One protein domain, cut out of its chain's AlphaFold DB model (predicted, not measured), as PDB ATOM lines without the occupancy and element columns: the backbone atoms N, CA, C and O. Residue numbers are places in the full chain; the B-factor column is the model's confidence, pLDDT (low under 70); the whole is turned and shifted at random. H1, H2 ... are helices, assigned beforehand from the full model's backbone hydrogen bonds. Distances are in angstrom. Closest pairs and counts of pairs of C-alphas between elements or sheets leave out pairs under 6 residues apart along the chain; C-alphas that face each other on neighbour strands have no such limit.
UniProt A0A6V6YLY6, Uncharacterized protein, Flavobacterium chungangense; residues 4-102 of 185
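What this domain is: This is residues 4 to 102 of the 185 residues of an uncharacterized protein of Flavobacterium chungangense (UniProt A0A6V6YLY6). Look for a bundle of helices built round a long antiparallel pair, H3 and H4, with the short H1 beside them so that the three make a triangle of nearly parallel rods. H2 crosses H3 slantwise, and H5 folds back along H4, away from H1 and H2. The printed part has 99 residues with five named helices, H1 to H5 in order along the chain, and no named strand; its class is all helix. It is compact, with a radius of gyration of the C-alphas of 14.0 A, and spans 42 by 28 by 20 A.

Where its parts are: Start at the longest helix, H3, residues 36 to 57: find C-alpha 36 at (409.622, 284.928, 507.077), and from there the helix runs 31.6 A to C-alpha 57. Next comes H4, residues 63 to 82, 28.4 A long. Before H3 you find H2, residues 18 to 32, 21.2 A long, and H1, residues 4 to 13, 12.8 A long, which begins with C-alpha 4 at (398.436, 283.682, 515.635). The last helix is H5, residues 88 to 101, which covers 19.3 A and ends with C-alpha 101 at (403.899, 315.664, 516.872).

How they stand to each other: Begin with the hub, H3, which touches H1, H2 and H4. Its residues 47 to 55 alone touch H4, at a shallow tilt of 8 degrees, opposite ways; the closest C-alphas are those of Ile 51 and Val 69, 7.0 A apart. H1 and H3 only just touch, with 3 pairs of C-alphas within 8 A, the closest being Tyr 6 and Tyr 43 at 7.5 A; they run the same way at a shallow tilt of 1 degree. H2 touches H3 at a steep tilt of 39 degrees, opposite ways, the C-alphas of Phe 25 and Phe 42 coming closest at 7.2 A. H1, H2, H3 and H4 form an up and down bundle, each helix running against the one before it. H4 and H5 form a helical hairpin at a shallow tilt of 6 degrees, with the C-alphas of Tyr 73 and Lys 94 closest at 6.4 A. H3 and H5 are near each other, while H5 is apart from H1 and from H2. In H1, H2, H3, H4 and H5 every O i to N i+4 pair is within hydrogen-bond range.

The domain as a whole: The two C-alphas farthest apart are those of Gly 33 and Asp 62, at 42.4 A. The printed part has no cut, and its four links are tight. The mean pLDDT of the printed part is 80.7; look for values under 70 at residue 16, residues 57 to 60 and residues 101 to 102.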
ATOM      1  N   THR A   4     399.575 283.628 514.717       84.50
ATOM      2  CA  THR A   4     398.436 283.682 515.635       84.50
ATOM      3  C   THR A   4     398.650 284.790 516.660       84.50
ATOM      4  O   THR A   4     397.746 285.599 516.889       84.50
ATOM      5  N   LYS A   5     399.865 284.888 517.216       85.62
ATOM      6  CA  LYS A   5     400.291 285.991 518.084       85.62
ATOM      7  C   LYS A   5     400.094 287.356 517.424       85.62
ATOM      8  O   LYS A   5     399.392 288.195 517.989       85.62
ATOM      9  N   TYR A   6     400.657 287.584 516.234       83.00
ATOM     10  CA  TYR A   6     400.574 288.899 515.583       83.00
ATOM     11  C   TYR A   6     399.161 289.227 515.117       83.00
ATOM     12  O   TYR A   6     398.712 290.357 515.287       83.00
ATOM     13  N   ARG A   7     398.399 288.247 514.628       80.19
ATOM     14  CA  ARG A   7     396.977 288.434 514.327       80.19
ATOM     15  C   ARG A   7     396.198 288.888 515.561       80.19
ATOM     16  O   ARG A   7     395.435 289.846 515.482       80.19
ATOM     17  N   ASN A   8     396.403 288.239 516.707       83.44
ATOM     18  CA  ASN A   8     395.740 288.620 517.954       83.44
ATOM     19  C   ASN A   8     396.181 290.007 518.435       83.44
ATOM     20  O   ASN A   8     395.336 290.804 518.841       83.44
ATOM     21  N   LEU A   9     397.471 290.330 518.331       83.00
ATOM     22  CA  LEU A   9     397.990 291.667 518.612       83.00
ATOM     23  C   LEU A   9     397.283 292.714 517.741       83.00
ATOM     24  O   LEU A   9     396.704 293.662 518.267       83.00
ATOM     25  N   PHE A  10     397.254 292.524 516.421       78.81
ATOM     26  CA  PHE A  10     396.685 293.498 515.495       78.81
ATOM     27  C   PHE A  10     395.172 293.649 515.634       78.81
ATOM     28  O   PHE A  10     394.675 294.771 515.666       78.81
ATOM     29  N   VAL A  11     394.437 292.546 515.752       75.50
ATOM     30  CA  VAL A  11     392.971 292.563 515.783       75.50
ATOM     31  C   VAL A  11     392.434 292.904 517.171       75.50
ATOM     32  O   VAL A  11     391.571 293.770 517.303       75.50
ATOM     33  N   ALA A  12     392.931 292.240 518.215       73.94
ATOM     34  CA  ALA A  12     392.357 292.357 519.552       73.94
ATOM     35  C   ALA A  12     392.962 293.518 520.351       73.94
ATOM     36  O   ALA A  12     392.230 294.238 521.029       73.94
ATOM     37  N   GLN A  13     394.281 293.718 520.268       70.56
ATOM     38  CA  GLN A  13     394.975 294.701 521.111       70.56
ATOM     39  C   GLN A  13     395.137 296.055 520.412       70.56
ATOM     40  O   GLN A  13     394.889 297.094 521.019       70.56
ATOM     41  N   LEU A  14     395.472 296.052 519.119       76.31
ATOM     42  CA  LEU A  14     395.657 297.263 518.311       76.31
ATOM     43  C   LEU A  14     394.386 297.682 517.544       76.31
ATOM     44  O   LEU A  14     394.397 298.692 516.840       76.31
ATOM     45  N   ARG A  15     393.277 296.940 517.716       72.56
ATOM     46  CA  ARG A  15     391.935 297.223 517.163       72.56
ATOM     47  C   ARG A  15     391.878 297.348 515.632       72.56
ATOM     48  O   ARG A  15     391.075 298.111 515.095       72.56
ATOM     49  N   GLY A  16     392.719 296.601 514.925       64.88
ATOM     50  CA  GLY A  16     392.652 296.443 513.477       64.88
ATOM     51  C   GLY A  16     391.412 295.662 513.030       64.88
ATOM     52  O   GLY A  16     390.835 294.871 513.775       64.88
ATOM     53  N   SER A  17     391.002 295.871 511.780       75.56
ATOM     54  CA  SER A  17     389.926 295.098 511.156       75.56
ATOM     55  C   SER A  17     390.404 293.675 510.863       75.56
ATOM     56  O   SER A  17     391.307 293.476 510.051       75.56
ATOM     57  N   ALA A  18     389.791 292.682 511.514       70.62
ATOM     58  CA  ALA A  18     390.142 291.272 511.342       70.62
ATOM     59  C   ALA A  18     390.011 290.811 509.887       70.62
ATOM     60  O   ALA A  18     390.894 290.131 509.372       70.62
ATOM     61  N   SER A  19     388.925 291.211 509.215       72.25
ATOM     62  CA  SER A  19     388.686 290.834 507.823       72.25
ATOM     63  C   SER A  19     389.717 291.448 506.891       72.25
ATOM     64  O   SER A  19     390.196 290.768 505.991       72.25
ATOM     65  N   ASP A  20     390.075 292.714 507.105       72.81
ATOM     66  CA  ASP A  20     391.012 293.407 506.222       72.81
ATOM     67  C   ASP A  20     392.432 292.886 506.434       72.81
ATOM     68  O   ASP A  20     393.143 292.649 505.463       72.81
ATOM     69  N   PHE A  21     392.813 292.615 507.685       76.88
ATOM     70  CA  PHE A  21     394.092 291.993 508.014       76.88
ATOM     71  C   PHE A  21     394.227 290.602 507.384       76.88
ATOM     72  O   PHE A  21     395.190 290.346 506.661       76.88
ATOM     73  N   ASP A  22     393.248 289.719 507.611       75.19
ATOM     74  CA  ASP A  22     393.292 288.336 507.121       75.19
ATOM     75  C   ASP A  22     393.239 288.286 505.578       75.19
ATOM     76  O   ASP A  22     393.913 287.459 504.957       75.19
ATOM     77  N   ASN A  23     392.466 289.173 504.938       74.50
ATOM     78  CA  ASN A  23     392.391 289.263 503.476       74.50
ATOM     79  C   ASN A  23     393.693 289.790 502.868       74.50
ATOM     80  O   ASN A  23     394.167 289.232 501.877       74.50
ATOM     81  N   GLU A  24     394.275 290.837 503.454       75.75
ATOM     82  CA  GLU A  24     395.496 291.446 502.935       75.75
ATOM     83  C   GLU A  24     396.704 290.529 503.127       75.75
ATOM     84  O   GLU A  24     397.495 290.362 502.200       75.75
ATOM     85  N   PHE A  25     396.794 289.840 504.269       78.88
ATOM     86  CA  PHE A  25     397.828 288.832 504.498       78.88
ATOM     87  C   PHE A  25     397.759 287.726 503.439       78.88
ATOM     88  O   PHE A  25     398.735 287.463 502.737       78.88
ATOM     89  N   LYS A  26     396.572 287.136 503.230       81.88
ATOM     90  CA  LYS A  26     396.365 286.108 502.195       81.88
ATOM     91  C   LYS A  26     396.706 286.613 500.795       81.88
ATOM     92  O   LYS A  26     397.270 285.862 500.000       81.88
ATOM     93  N   ARG A  27     396.356 287.863 500.481       81.12
ATOM     94  CA  ARG A  27     396.661 288.491 499.191       81.12
ATOM     95  C   ARG A  27     398.172 288.592 498.974       81.12
ATOM     96  O   ARG A  27     398.646 288.128 497.943       81.12
ATOM     97  N   VAL A  28     398.906 289.130 499.949       70.62
ATOM     98  CA  VAL A  28     400.364 289.329 499.880       70.62
ATOM     99  C   VAL A  28     401.104 288.002 499.729       70.62
ATOM    100  O   VAL A  28     401.953 287.891 498.845       70.62
ATOM    101  N   ILE A  29     400.735 286.983 500.513       78.69
ATOM    102  CA  ILE A  29     401.342 285.646 500.425       78.69
ATOM    103  C   ILE A  29     401.065 284.991 499.066       78.69
ATOM    104  O   ILE A  29     401.943 284.366 498.478       78.69
ATOM    105  N   ARG A  30     399.852 285.147 498.527       77.56
ATOM    106  CA  ARG A  30     399.505 284.615 497.203       77.56
ATOM    107  C   ARG A  30     400.291 285.290 496.076       77.56
ATOM    108  O   ARG A  30     400.624 284.624 495.102       77.56
ATOM    109  N   GLU A  31     400.532 286.594 496.175       78.50
ATOM    110  CA  GLU A  31     401.209 287.377 495.134       78.50
ATOM    111  C   GLU A  31     402.734 287.229 495.167       78.50
ATOM    112  O   GLU A  31     403.358 287.230 494.111       78.50
ATOM    113  N   ASN A  32     403.327 287.083 496.355       76.81
ATOM    114  CA  ASN A  32     404.780 287.176 496.537       76.81
ATOM    115  C   ASN A  32     405.417 285.898 497.114       76.81
ATOM    116  O   ASN A  32     406.631 285.842 497.290       76.81
ATOM    117  N   GLY A  33     404.619 284.859 497.386       73.00
ATOM    118  CA  GLY A  33     405.075 283.642 498.056       73.00
ATOM    119  C   GLY A  33     405.119 283.787 499.578       73.00
ATOM    120  O   GLY A  33     404.812 284.839 500.131       73.00
ATOM    121  N   TYR A  34     405.467 282.704 500.275       81.25
ATOM    122  CA  TYR A  34     405.565 282.686 501.736       81.25
ATOM    123  C   TYR A  34     407.036 282.654 502.173       81.25
ATOM    124  O   TYR A  34     407.726 281.663 501.935       81.25
ATOM    125  N   SER A  35     407.501 283.723 502.826       80.44
ATOM    126  CA  SER A  35     408.800 283.791 503.508       80.44
ATOM    127  C   SER A  35     408.676 284.516 504.850       80.44
ATOM    128  O   SER A  35     407.751 285.306 505.062       80.44
ATOM    129  N   GLU A  36     409.607 284.254 505.771       79.00
ATOM    130  CA  GLU A  36     409.622 284.928 507.077       79.00
ATOM    131  C   GLU A  36     409.950 286.424 506.940       79.00
ATOM    132  O   GLU A  36     409.415 287.240 507.693       79.00
ATOM    133  N   GLU A  37     410.750 286.814 505.945       79.50
ATOM    134  CA  GLU A  37     411.040 288.217 505.634       79.50
ATOM    135  C   GLU A  37     409.781 288.965 505.187       79.50
ATOM    136  O   GLU A  37     409.462 290.020 505.736       79.50
ATOM    137  N   LEU A  38     409.013 288.394 504.254       78.38
ATOM    138  CA  LEU A  38     407.787 289.012 503.747       78.38
ATOM    139  C   LEU A  38     406.731 289.144 504.848       78.38
ATOM    140  O   LEU A  38     406.012 290.138 504.944       78.38
ATOM    141  N   LYS A  39     406.651 288.138 505.715       79.19
ATOM    142  CA  LYS A  39     405.776 288.146 506.883       79.19
ATOM    143  C   LYS A  39     406.147 289.258 507.864       79.19
ATOM    144  O   LYS A  39     405.264 289.968 508.347       79.19
ATOM    145  N   LYS A  40     407.445 289.450 508.115       81.94
ATOM    146  CA  LYS A  40     407.946 290.573 508.912       81.94
ATOM    147  C   LYS A  40     407.558 291.904 508.272       81.94
ATOM    148  O   LYS A  40     406.959 292.739 508.946       81.94
ATOM    149  N   GLU A  41     407.827 292.092 506.984       84.62
ATOM    150  CA  GLU A  41     407.458 293.316 506.258       84.62
ATOM    151  C   GLU A  41     405.957 293.608 506.335       84.62
ATOM    152  O   GLU A  41     405.557 294.737 506.624       84.62
ATOM    153  N   PHE A  42     405.125 292.580 506.162       84.56
ATOM    154  CA  PHE A  42     403.680 292.705 506.280       84.56
ATOM    155  C   PHE A  42     403.258 293.210 507.665       84.56
ATOM    156  O   PHE A  42     402.455 294.137 507.754       84.56
ATOM    157  N   TYR A  43     403.806 292.659 508.753       85.81
ATOM    158  CA  TYR A  43     403.453 293.112 510.102       85.81
ATOM    159  C   TYR A  43     403.923 294.538 510.393       85.81
ATOM    160  O   TYR A  43     403.186 295.303 511.014       85.81
ATOM    161  N   PHE A  44     405.098 294.936 509.904       86.12
ATOM    162  CA  PHE A  44     405.557 296.323 510.011       86.12
ATOM    163  C   PHE A  44     404.633 297.280 509.241       86.12
ATOM    164  O   PHE A  44     404.224 298.311 509.778       86.12
ATOM    165  N   ALA A  45     404.232 296.916 508.021       83.75
ATOM    166  CA  ALA A  45     403.303 297.707 507.219       83.75
ATOM    167  C   ALA A  45     401.896 297.776 507.846       83.75
ATOM    168  O   ALA A  45     401.266 298.838 507.865       83.75
ATOM    169  N   ALA A  46     401.409 296.664 508.404       85.62
ATOM    170  CA  ALA A  46     400.137 296.606 509.118       85.62
ATOM    171  C   ALA A  46     400.148 297.524 510.347       85.62
ATOM    172  O   ALA A  46     399.204 298.293 510.556       85.62
ATOM    173  N   PHE A  47     401.238 297.505 511.118       88.81
ATOM    174  CA  PHE A  47     401.433 298.407 512.246       88.81
ATOM    175  C   PHE A  47     401.431 299.880 511.816       88.81
ATOM    176  O   PHE A  47     400.671 300.680 512.367       88.81
ATOM    177  N   ASP A  48     402.200 300.238 510.783       87.25
ATOM    178  CA  ASP A  48     402.250 301.608 510.256       87.25
ATOM    179  C   ASP A  48     400.864 302.100 509.800       87.25
ATOM    180  O   ASP A  48     400.486 303.249 510.050       87.25
ATOM    181  N   SER A  49     400.075 301.221 509.176       83.94
ATOM    182  CA  SER A  49     398.698 301.518 508.775       83.94
ATOM    183  C   SER A  49     397.803 301.814 509.983       83.94
ATOM    184  O   SER A  49     397.091 302.823 509.997       83.94
ATOM    185  N   ILE A  50     397.883 300.998 511.037       84.06
ATOM    186  CA  ILE A  50     397.112 301.200 512.272       84.06
ATOM    187  C   ILE A  50     397.499 302.510 512.954       84.06
ATOM    188  O   ILE A  50     396.617 303.279 513.349       84.06
ATOM    189  N   ILE A  51     398.796 302.806 513.060       87.19
ATOM    190  CA  ILE A  51     399.269 304.074 513.622       87.19
ATOM    191  C   ILE A  51     398.746 305.243 512.792       87.19
ATOM    192  O   ILE A  51     398.188 306.184 513.350       87.19
ATOM    193  N   LYS A  52     398.836 305.181 511.461       84.56
ATOM    194  CA  LYS A  52     398.308 306.224 510.569       84.56
ATOM    195  C   LYS A  52     396.807 306.446 510.763       84.56
ATOM    196  O   LYS A  52     396.355 307.590 510.777       84.56
ATOM    197  N   VAL A  53     396.029 305.377 510.914       78.44
ATOM    198  CA  VAL A  53     394.587 305.462 511.173       78.44
ATOM    199  C   VAL A  53     394.317 306.128 512.521       78.44
ATOM    200  O   VAL A  53     393.547 307.086 512.569       78.44
ATOM    201  N   ASN A  54     394.991 305.699 513.592       76.06
ATOM    202  CA  ASN A  54     394.848 306.312 514.915       76.06
ATOM    203  C   ASN A  54     395.256 307.791 514.900       76.06
ATOM    204  O   ASN A  54     394.538 308.625 515.453       76.06
ATOM    205  N   LYS A  55     396.324 308.136 514.168       75.19
ATOM    206  CA  LYS A  55     396.768 309.523 513.996       75.19
ATOM    207  C   LYS A  55     395.755 310.415 513.280       75.19
ATOM    208  O   LYS A  55     395.637 311.594 513.595       75.19
ATOM    209  N   ASN A  56     395.018 309.860 512.319       70.50
ATOM    210  CA  ASN A  56     394.071 310.617 511.497       70.50
ATOM    211  C   ASN A  56     392.646 310.656 512.072       70.50
ATOM    212  O   ASN A  56     391.904 311.596 511.792       70.50
ATOM    213  N   LEU A  57     392.232 309.634 512.829       61.12
ATOM    214  CA  LEU A  57     390.878 309.538 513.390       61.12
ATOM    215  C   LEU A  57     390.679 310.423 514.620       61.12
ATOM    216  O   LEU A  57     389.564 310.886 514.878       61.12
ATOM    217  N   LEU A  58     391.736 310.653 515.392       59.34
ATOM    218  CA  LEU A  58     391.646 311.424 516.619       59.34
ATOM    219  C   LEU A  58     391.840 312.908 516.291       59.34
ATOM    220  O   LEU A  58     392.933 313.406 516.053       59.34
ATOM    221  N   VAL A  59     390.717 313.626 516.269       55.94
ATOM    222  CA  VAL A  59     390.664 315.081 516.036       55.94
ATOM    223  C   VAL A  59     391.345 315.864 517.174       55.94
ATOM    224  O   VAL A  59     391.711 317.024 516.992       55.94
ATOM    225  N   ARG A  60     391.520 315.243 518.350       57.97
ATOM    226  CA  ARG A  60     392.178 315.838 519.518       57.97
ATOM    227  C   ARG A  60     393.630 315.378 519.595       57.97
ATOM    228  O   ARG A  60     393.894 314.184 519.601       57.97
ATOM    229  N   LYS A  61     394.542 316.349 519.675       70.00
ATOM    230  CA  LYS A  61     395.970 316.160 519.959       70.00
ATOM    231  C   LYS A  61     396.253 316.531 521.416       70.00
ATOM    232  O   LYS A  61     397.026 317.445 521.685       70.00
ATOM    233  N   ASP A  62     395.533 315.902 522.334       71.56
ATOM    234  CA  ASP A  62     395.729 316.060 523.774       71.56
ATOM    235  C   ASP A  62     396.646 314.957 524.329       71.56
ATOM    236  O   ASP A  62     397.125 314.082 523.604       71.56
ATOM    237  N   GLU A  63     396.938 315.026 525.625       73.38
ATOM    238  CA  GLU A  63     397.835 314.086 526.300       73.38
ATOM    239  C   GLU A  63     397.300 312.649 526.271       73.38
ATOM    240  O   GLU A  63     398.054 311.715 526.011       73.38
ATOM    241  N   PHE A  64     395.979 312.476 526.369       73.69
ATOM    242  CA  PHE A  64     395.325 311.175 526.228       73.69
ATOM    243  C   PHE A  64     395.569 310.542 524.848       73.69
ATOM    244  O   PHE A  64     395.838 309.344 524.738       73.69
ATOM    245  N   TYR A  65     395.507 311.335 523.775       79.44
ATOM    246  CA  TYR A  65     395.873 310.862 522.442       79.44
ATOM    247  C   TYR A  65     397.343 310.420 522.374       79.44
ATOM    248  O   TYR A  65     397.643 309.369 521.800       79.44
ATOM    249  N   LYS A  66     398.257 311.206 522.959       81.12
ATOM    250  CA  LYS A  66     399.691 310.885 522.985       81.12
ATOM    251  C   LYS A  66     399.921 309.553 523.696       81.12
ATOM    252  O   LYS A  66     400.561 308.671 523.127       81.12
ATOM    253  N   GLU A  67     399.356 309.393 524.890       83.56
ATOM    254  CA  GLU A  67     399.433 308.163 525.680       83.56
ATOM    255  C   GLU A  67     398.901 306.955 524.908       83.56
ATOM    256  O   GLU A  67     399.536 305.902 524.900       83.56
ATOM    257  N   ASN A  68     397.777 307.113 524.203       84.31
ATOM    258  CA  ASN A  68     397.195 306.040 523.406       84.31
ATOM    259  C   ASN A  68     398.149 305.572 522.296       84.31
ATOM    260  O   ASN A  68     398.473 304.389 522.219       84.31
ATOM    261  N   VAL A  69     398.644 306.493 521.464       87.31
ATOM    262  CA  VAL A  69     399.535 306.142 520.347       87.31
ATOM    263  C   VAL A  69     400.859 305.566 520.861       87.31
ATOM    264  O   VAL A  69     401.352 304.582 520.309       87.31
ATOM    265  N   VAL A  70     401.409 306.117 521.947       89.69
ATOM    266  CA  VAL A  70     402.607 305.578 522.612       89.69
ATOM    267  C   VAL A  70     402.366 304.163 523.141       89.69
ATOM    268  O   VAL A  70     403.225 303.296 522.973       89.69
ATOM    269  N   ALA A  71     401.197 303.888 523.723       87.31
ATOM    270  CA  ALA A  71     400.845 302.548 524.179       87.31
ATOM    271  C   ALA A  71     400.811 301.537 523.021       87.31
ATOM    272  O   ALA A  71     401.316 300.426 523.177       87.31
ATOM    273  N   LEU A  72     400.304 301.924 521.843       90.06
ATOM    274  CA  LEU A  72     400.322 301.066 520.650       90.06
ATOM    275  C   LEU A  72     401.756 300.744 520.194       90.06
ATOM    276  O   LEU A  72     402.046 299.588 519.885       90.06
ATOM    277  N   TYR A  73     402.662 301.731 520.196       93.94
ATOM    278  CA  TYR A  73     404.087 301.491 519.931       93.94
ATOM    279  C   TYR A  73     404.700 300.515 520.933       93.94
ATOM    280  O   TYR A  73     405.368 299.568 520.524       93.94
ATOM    281  N   ASN A  74     404.451 300.709 522.230       92.12
ATOM    282  CA  ASN A  74     404.997 299.839 523.271       92.12
ATOM    283  C   ASN A  74     404.502 298.393 523.127       92.12
ATOM    284  O   ASN A  74     405.296 297.466 523.253       92.12
ATOM    285  N   LEU A  75     403.217 298.189 522.814       90.56
ATOM    286  CA  LEU A  75     402.660 296.854 522.571       90.56
ATOM    287  C   LEU A  75     403.366 296.142 521.411       90.56
ATOM    288  O   LEU A  75     403.710 294.967 521.527       90.56
ATOM    289  N   PHE A  76     403.614 296.851 520.307       92.75
ATOM    290  CA  PHE A  76     404.296 296.264 519.157       92.75
ATOM    291  C   PHE A  76     405.784 296.006 519.431       92.75
ATOM    292  O   PHE A  76     406.272 294.926 519.111       92.75
ATOM    293  N   ILE A  77     406.486 296.936 520.089       92.12
ATOM    294  CA  ILE A  77     407.890 296.759 520.495       92.12
ATOM    295  C   ILE A  77     408.041 295.544 521.416       92.12
ATOM    296  O   ILE A  77     408.906 294.710 521.171       92.12
ATOM    297  N   ASN A  78     407.175 295.389 522.421       89.12
ATOM    298  CA  ASN A  78     407.222 294.237 523.324       89.12
ATOM    299  C   ASN A  78     407.065 292.913 522.565       89.12
ATOM    300  O   ASN A  78     407.817 291.972 522.808       89.12
ATOM    301  N   ALA A  79     406.149 292.857 521.593       88.19
ATOM    302  CA  ALA A  79     405.988 291.672 520.755       88.19
ATOM    303  C   ALA A  79     407.247 291.363 519.923       88.19
ATOM    304  O   ALA A  79     407.596 290.196 519.775       88.19
ATOM    305  N   LEU A  80     407.932 292.389 519.398       89.19
ATOM    306  CA  LEU A  80     409.196 292.232 518.663       89.19
ATOM    307  C   LEU A  80     410.341 291.760 519.571       89.19
ATOM    308  O   LEU A  80     411.104 290.890 519.161       89.19
ATOM    309  N   ILE A  81     410.434 292.289 520.798       87.88
ATOM    310  CA  ILE A  81     411.431 291.876 521.799       87.88
ATOM    311  C   ILE A  81     411.275 290.389 522.126       87.88
ATOM    312  O   ILE A  81     412.260 289.654 522.109       87.88
ATOM    313  N   GLU A  82     410.047 289.935 522.387       88.38
ATOM    314  CA  GLU A  82     409.756 288.524 522.678       88.38
ATOM    315  C   GLU A  82     410.157 287.582 521.533       88.38
ATOM    316  O   GLU A  82     410.570 286.452 521.786       88.38
ATOM    317  N   ASP A  83     410.061 288.047 520.286       85.88
ATOM    318  CA  ASP A  83     410.433 287.281 519.095       85.88
ATOM    319  C   ASP A  83     411.918 287.460 518.705       85.88
ATOM    320  O   ASP A  83     412.366 286.884 517.711       85.88
ATOM    321  N   GLY A  84     412.697 288.249 519.459       85.94
ATOM    322  CA  GLY A  84     414.110 288.517 519.175       85.94
ATOM    323  C   GLY A  84     414.341 289.320 517.890       85.94
ATOM    324  O   GLY A  84     415.360 289.153 517.221       85.94
ATOM    325  N   ILE A  85     413.384 290.166 517.508       85.75
ATOM    326  CA  ILE A  85     413.404 290.925 516.258       85.75
ATOM    327  C   ILE A  85     413.903 292.339 516.513       85.75
ATOM    328  O   ILE A  85     413.451 293.006 517.439       85.75
ATOM    329  N   ASP A  86     414.788 292.816 515.633       85.12
ATOM    330  CA  ASP A  86     415.229 294.209 515.644       85.12
ATOM    331  C   ASP A  86     414.037 295.182 515.595       85.12
ATOM    332  O   ASP A  86     413.214 295.149 514.672       85.12
ATOM    333  N   TYR A  87     413.970 296.045 516.606       88.75
ATOM    334  CA  TYR A  87     412.897 297.008 516.834       88.75
ATOM    335  C   TYR A  87     413.387 298.460 516.791       88.75
ATOM    336  O   TYR A  87     412.573 299.368 516.978       88.75
ATOM    337  N   SER A  88     414.673 298.712 516.503       87.75
ATOM    338  CA  SER A  88     415.250 300.065 516.528       87.75
ATOM    339  C   SER A  88     414.505 301.044 515.618       87.75
ATOM    340  O   SER A  88     414.245 302.182 516.003       87.75
ATOM    341  N   SER A  89     414.063 300.587 514.443       88.25
ATOM    342  CA  SER A  89     413.272 301.417 513.520       88.25
ATOM    343  C   SER A  89     411.901 301.828 514.079       88.25
ATOM    344  O   SER A  89     411.402 302.912 513.776       88.25
ATOM    345  N   ILE A  90     411.274 300.987 514.906       91.12
ATOM    346  CA  ILE A  90     409.991 301.295 515.553       91.12
ATOM    347  C   ILE A  90     410.203 302.232 516.742       91.12
ATOM    348  O   ILE A  90     409.414 303.155 516.947       91.12
ATOM    349  N   GLU A  91     411.284 302.036 517.493       90.00
ATOM    350  CA  GLU A  91     411.675 302.916 518.594       90.00
ATOM    351  C   GLU A  91     411.980 304.338 518.102       90.00
ATOM    352  O   GLU A  91     411.485 305.311 518.672       90.00
ATOM    353  N   GLU A  92     412.687 304.472 516.978       91.06
ATOM    354  CA  GLU A  92     412.933 305.766 516.339       91.06
ATOM    355  C   GLU A  92     411.622 306.446 515.908       91.06
ATOM    356  O   GLU A  92     411.407 307.632 516.178       91.06
ATOM    357  N   LYS A  93     410.692 305.693 515.299       91.25
ATOM    358  CA  LYS A  93     409.358 306.202 514.930       91.25
ATOM    359  C   LYS A  93     408.563 306.682 516.149       91.25
ATOM    360  O   LYS A  93     407.901 307.721 516.065       91.25
ATOM    361  N   LYS A  94     408.636 305.961 517.272       92.44
ATOM    362  CA  LYS A  94     408.016 306.355 518.545       92.44
ATOM    363  C   LYS A  94     408.628 307.658 519.074       92.44
ATOM    364  O   LYS A  94     407.887 308.605 519.325       92.44
ATOM    365  N   ALA A  95     409.955 307.742 519.162       87.81
ATOM    366  CA  ALA A  95     410.648 308.935 519.648       87.81
ATOM    367  C   ALA A  95     410.358 310.170 518.772       87.81
ATOM    368  O   ALA A  95     410.122 311.271 519.273       87.81
ATOM    369  N   ASN A  96     410.311 309.982 517.450       88.38
ATOM    370  CA  ASN A  96     409.940 311.028 516.500       88.38
ATOM    371  C   ASN A  96     408.500 311.524 516.728       88.38
ATOM    372  O   ASN A  96     408.252 312.731 516.741       88.38
ATOM    373  N   PHE A  97     407.555 310.606 516.958       86.44
ATOM    374  CA  PHE A  97     406.174 310.950 517.299       86.44
ATOM    375  C   PHE A  97     406.089 311.765 518.598       86.44
ATOM    376  O   PHE A  97     405.445 312.816 518.619       86.44
ATOM    377  N   GLU A  98     406.776 311.328 519.655       83.56
ATOM    378  CA  GLU A  98     406.775 312.005 520.957       83.56
ATOM    379  C   GLU A  98     407.385 313.412 520.896       83.56
ATOM    380  O   GLU A  98     406.892 314.307 521.577       83.56
ATOM    381  N   LYS A  99     408.413 313.621 520.063       79.94
ATOM    382  CA  LYS A  99     409.144 314.893 519.955       79.94
ATOM    383  C   LYS A  99     408.491 315.910 519.015       79.94
ATOM    384  O   LYS A  99     408.439 317.095 519.334       79.94
ATOM    385  N   ASN A 100     408.045 315.467 517.838       71.69
ATOM    386  CA  ASN A 100     407.681 316.373 516.741       71.69
ATOM    387  C   ASN A 100     406.169 316.542 516.558       71.69
ATOM    388  O   ASN A 100     405.730 317.572 516.048       71.69
ATOM    389  N   GLU A 101     405.361 315.565 516.971       67.56
ATOM    390  CA  GLU A 101     403.899 315.664 516.872       67.56
ATOM    391  C   GLU A 101     403.249 316.179 518.170       67.56
ATOM    392  O   GLU A 101     402.104 316.638 518.125       67.56
ATOM    393  N   PHE A 102     404.003 316.179 519.280       61.72
ATOM    394  CA  PHE A 102     403.654 316.733 520.596       61.72
ATOM    395  C   PHE A 102     404.809 317.580 521.133       61.72
ATOM    396  O   PHE A 102     405.476 317.152 522.076       61.72
TER     397      PHE A 102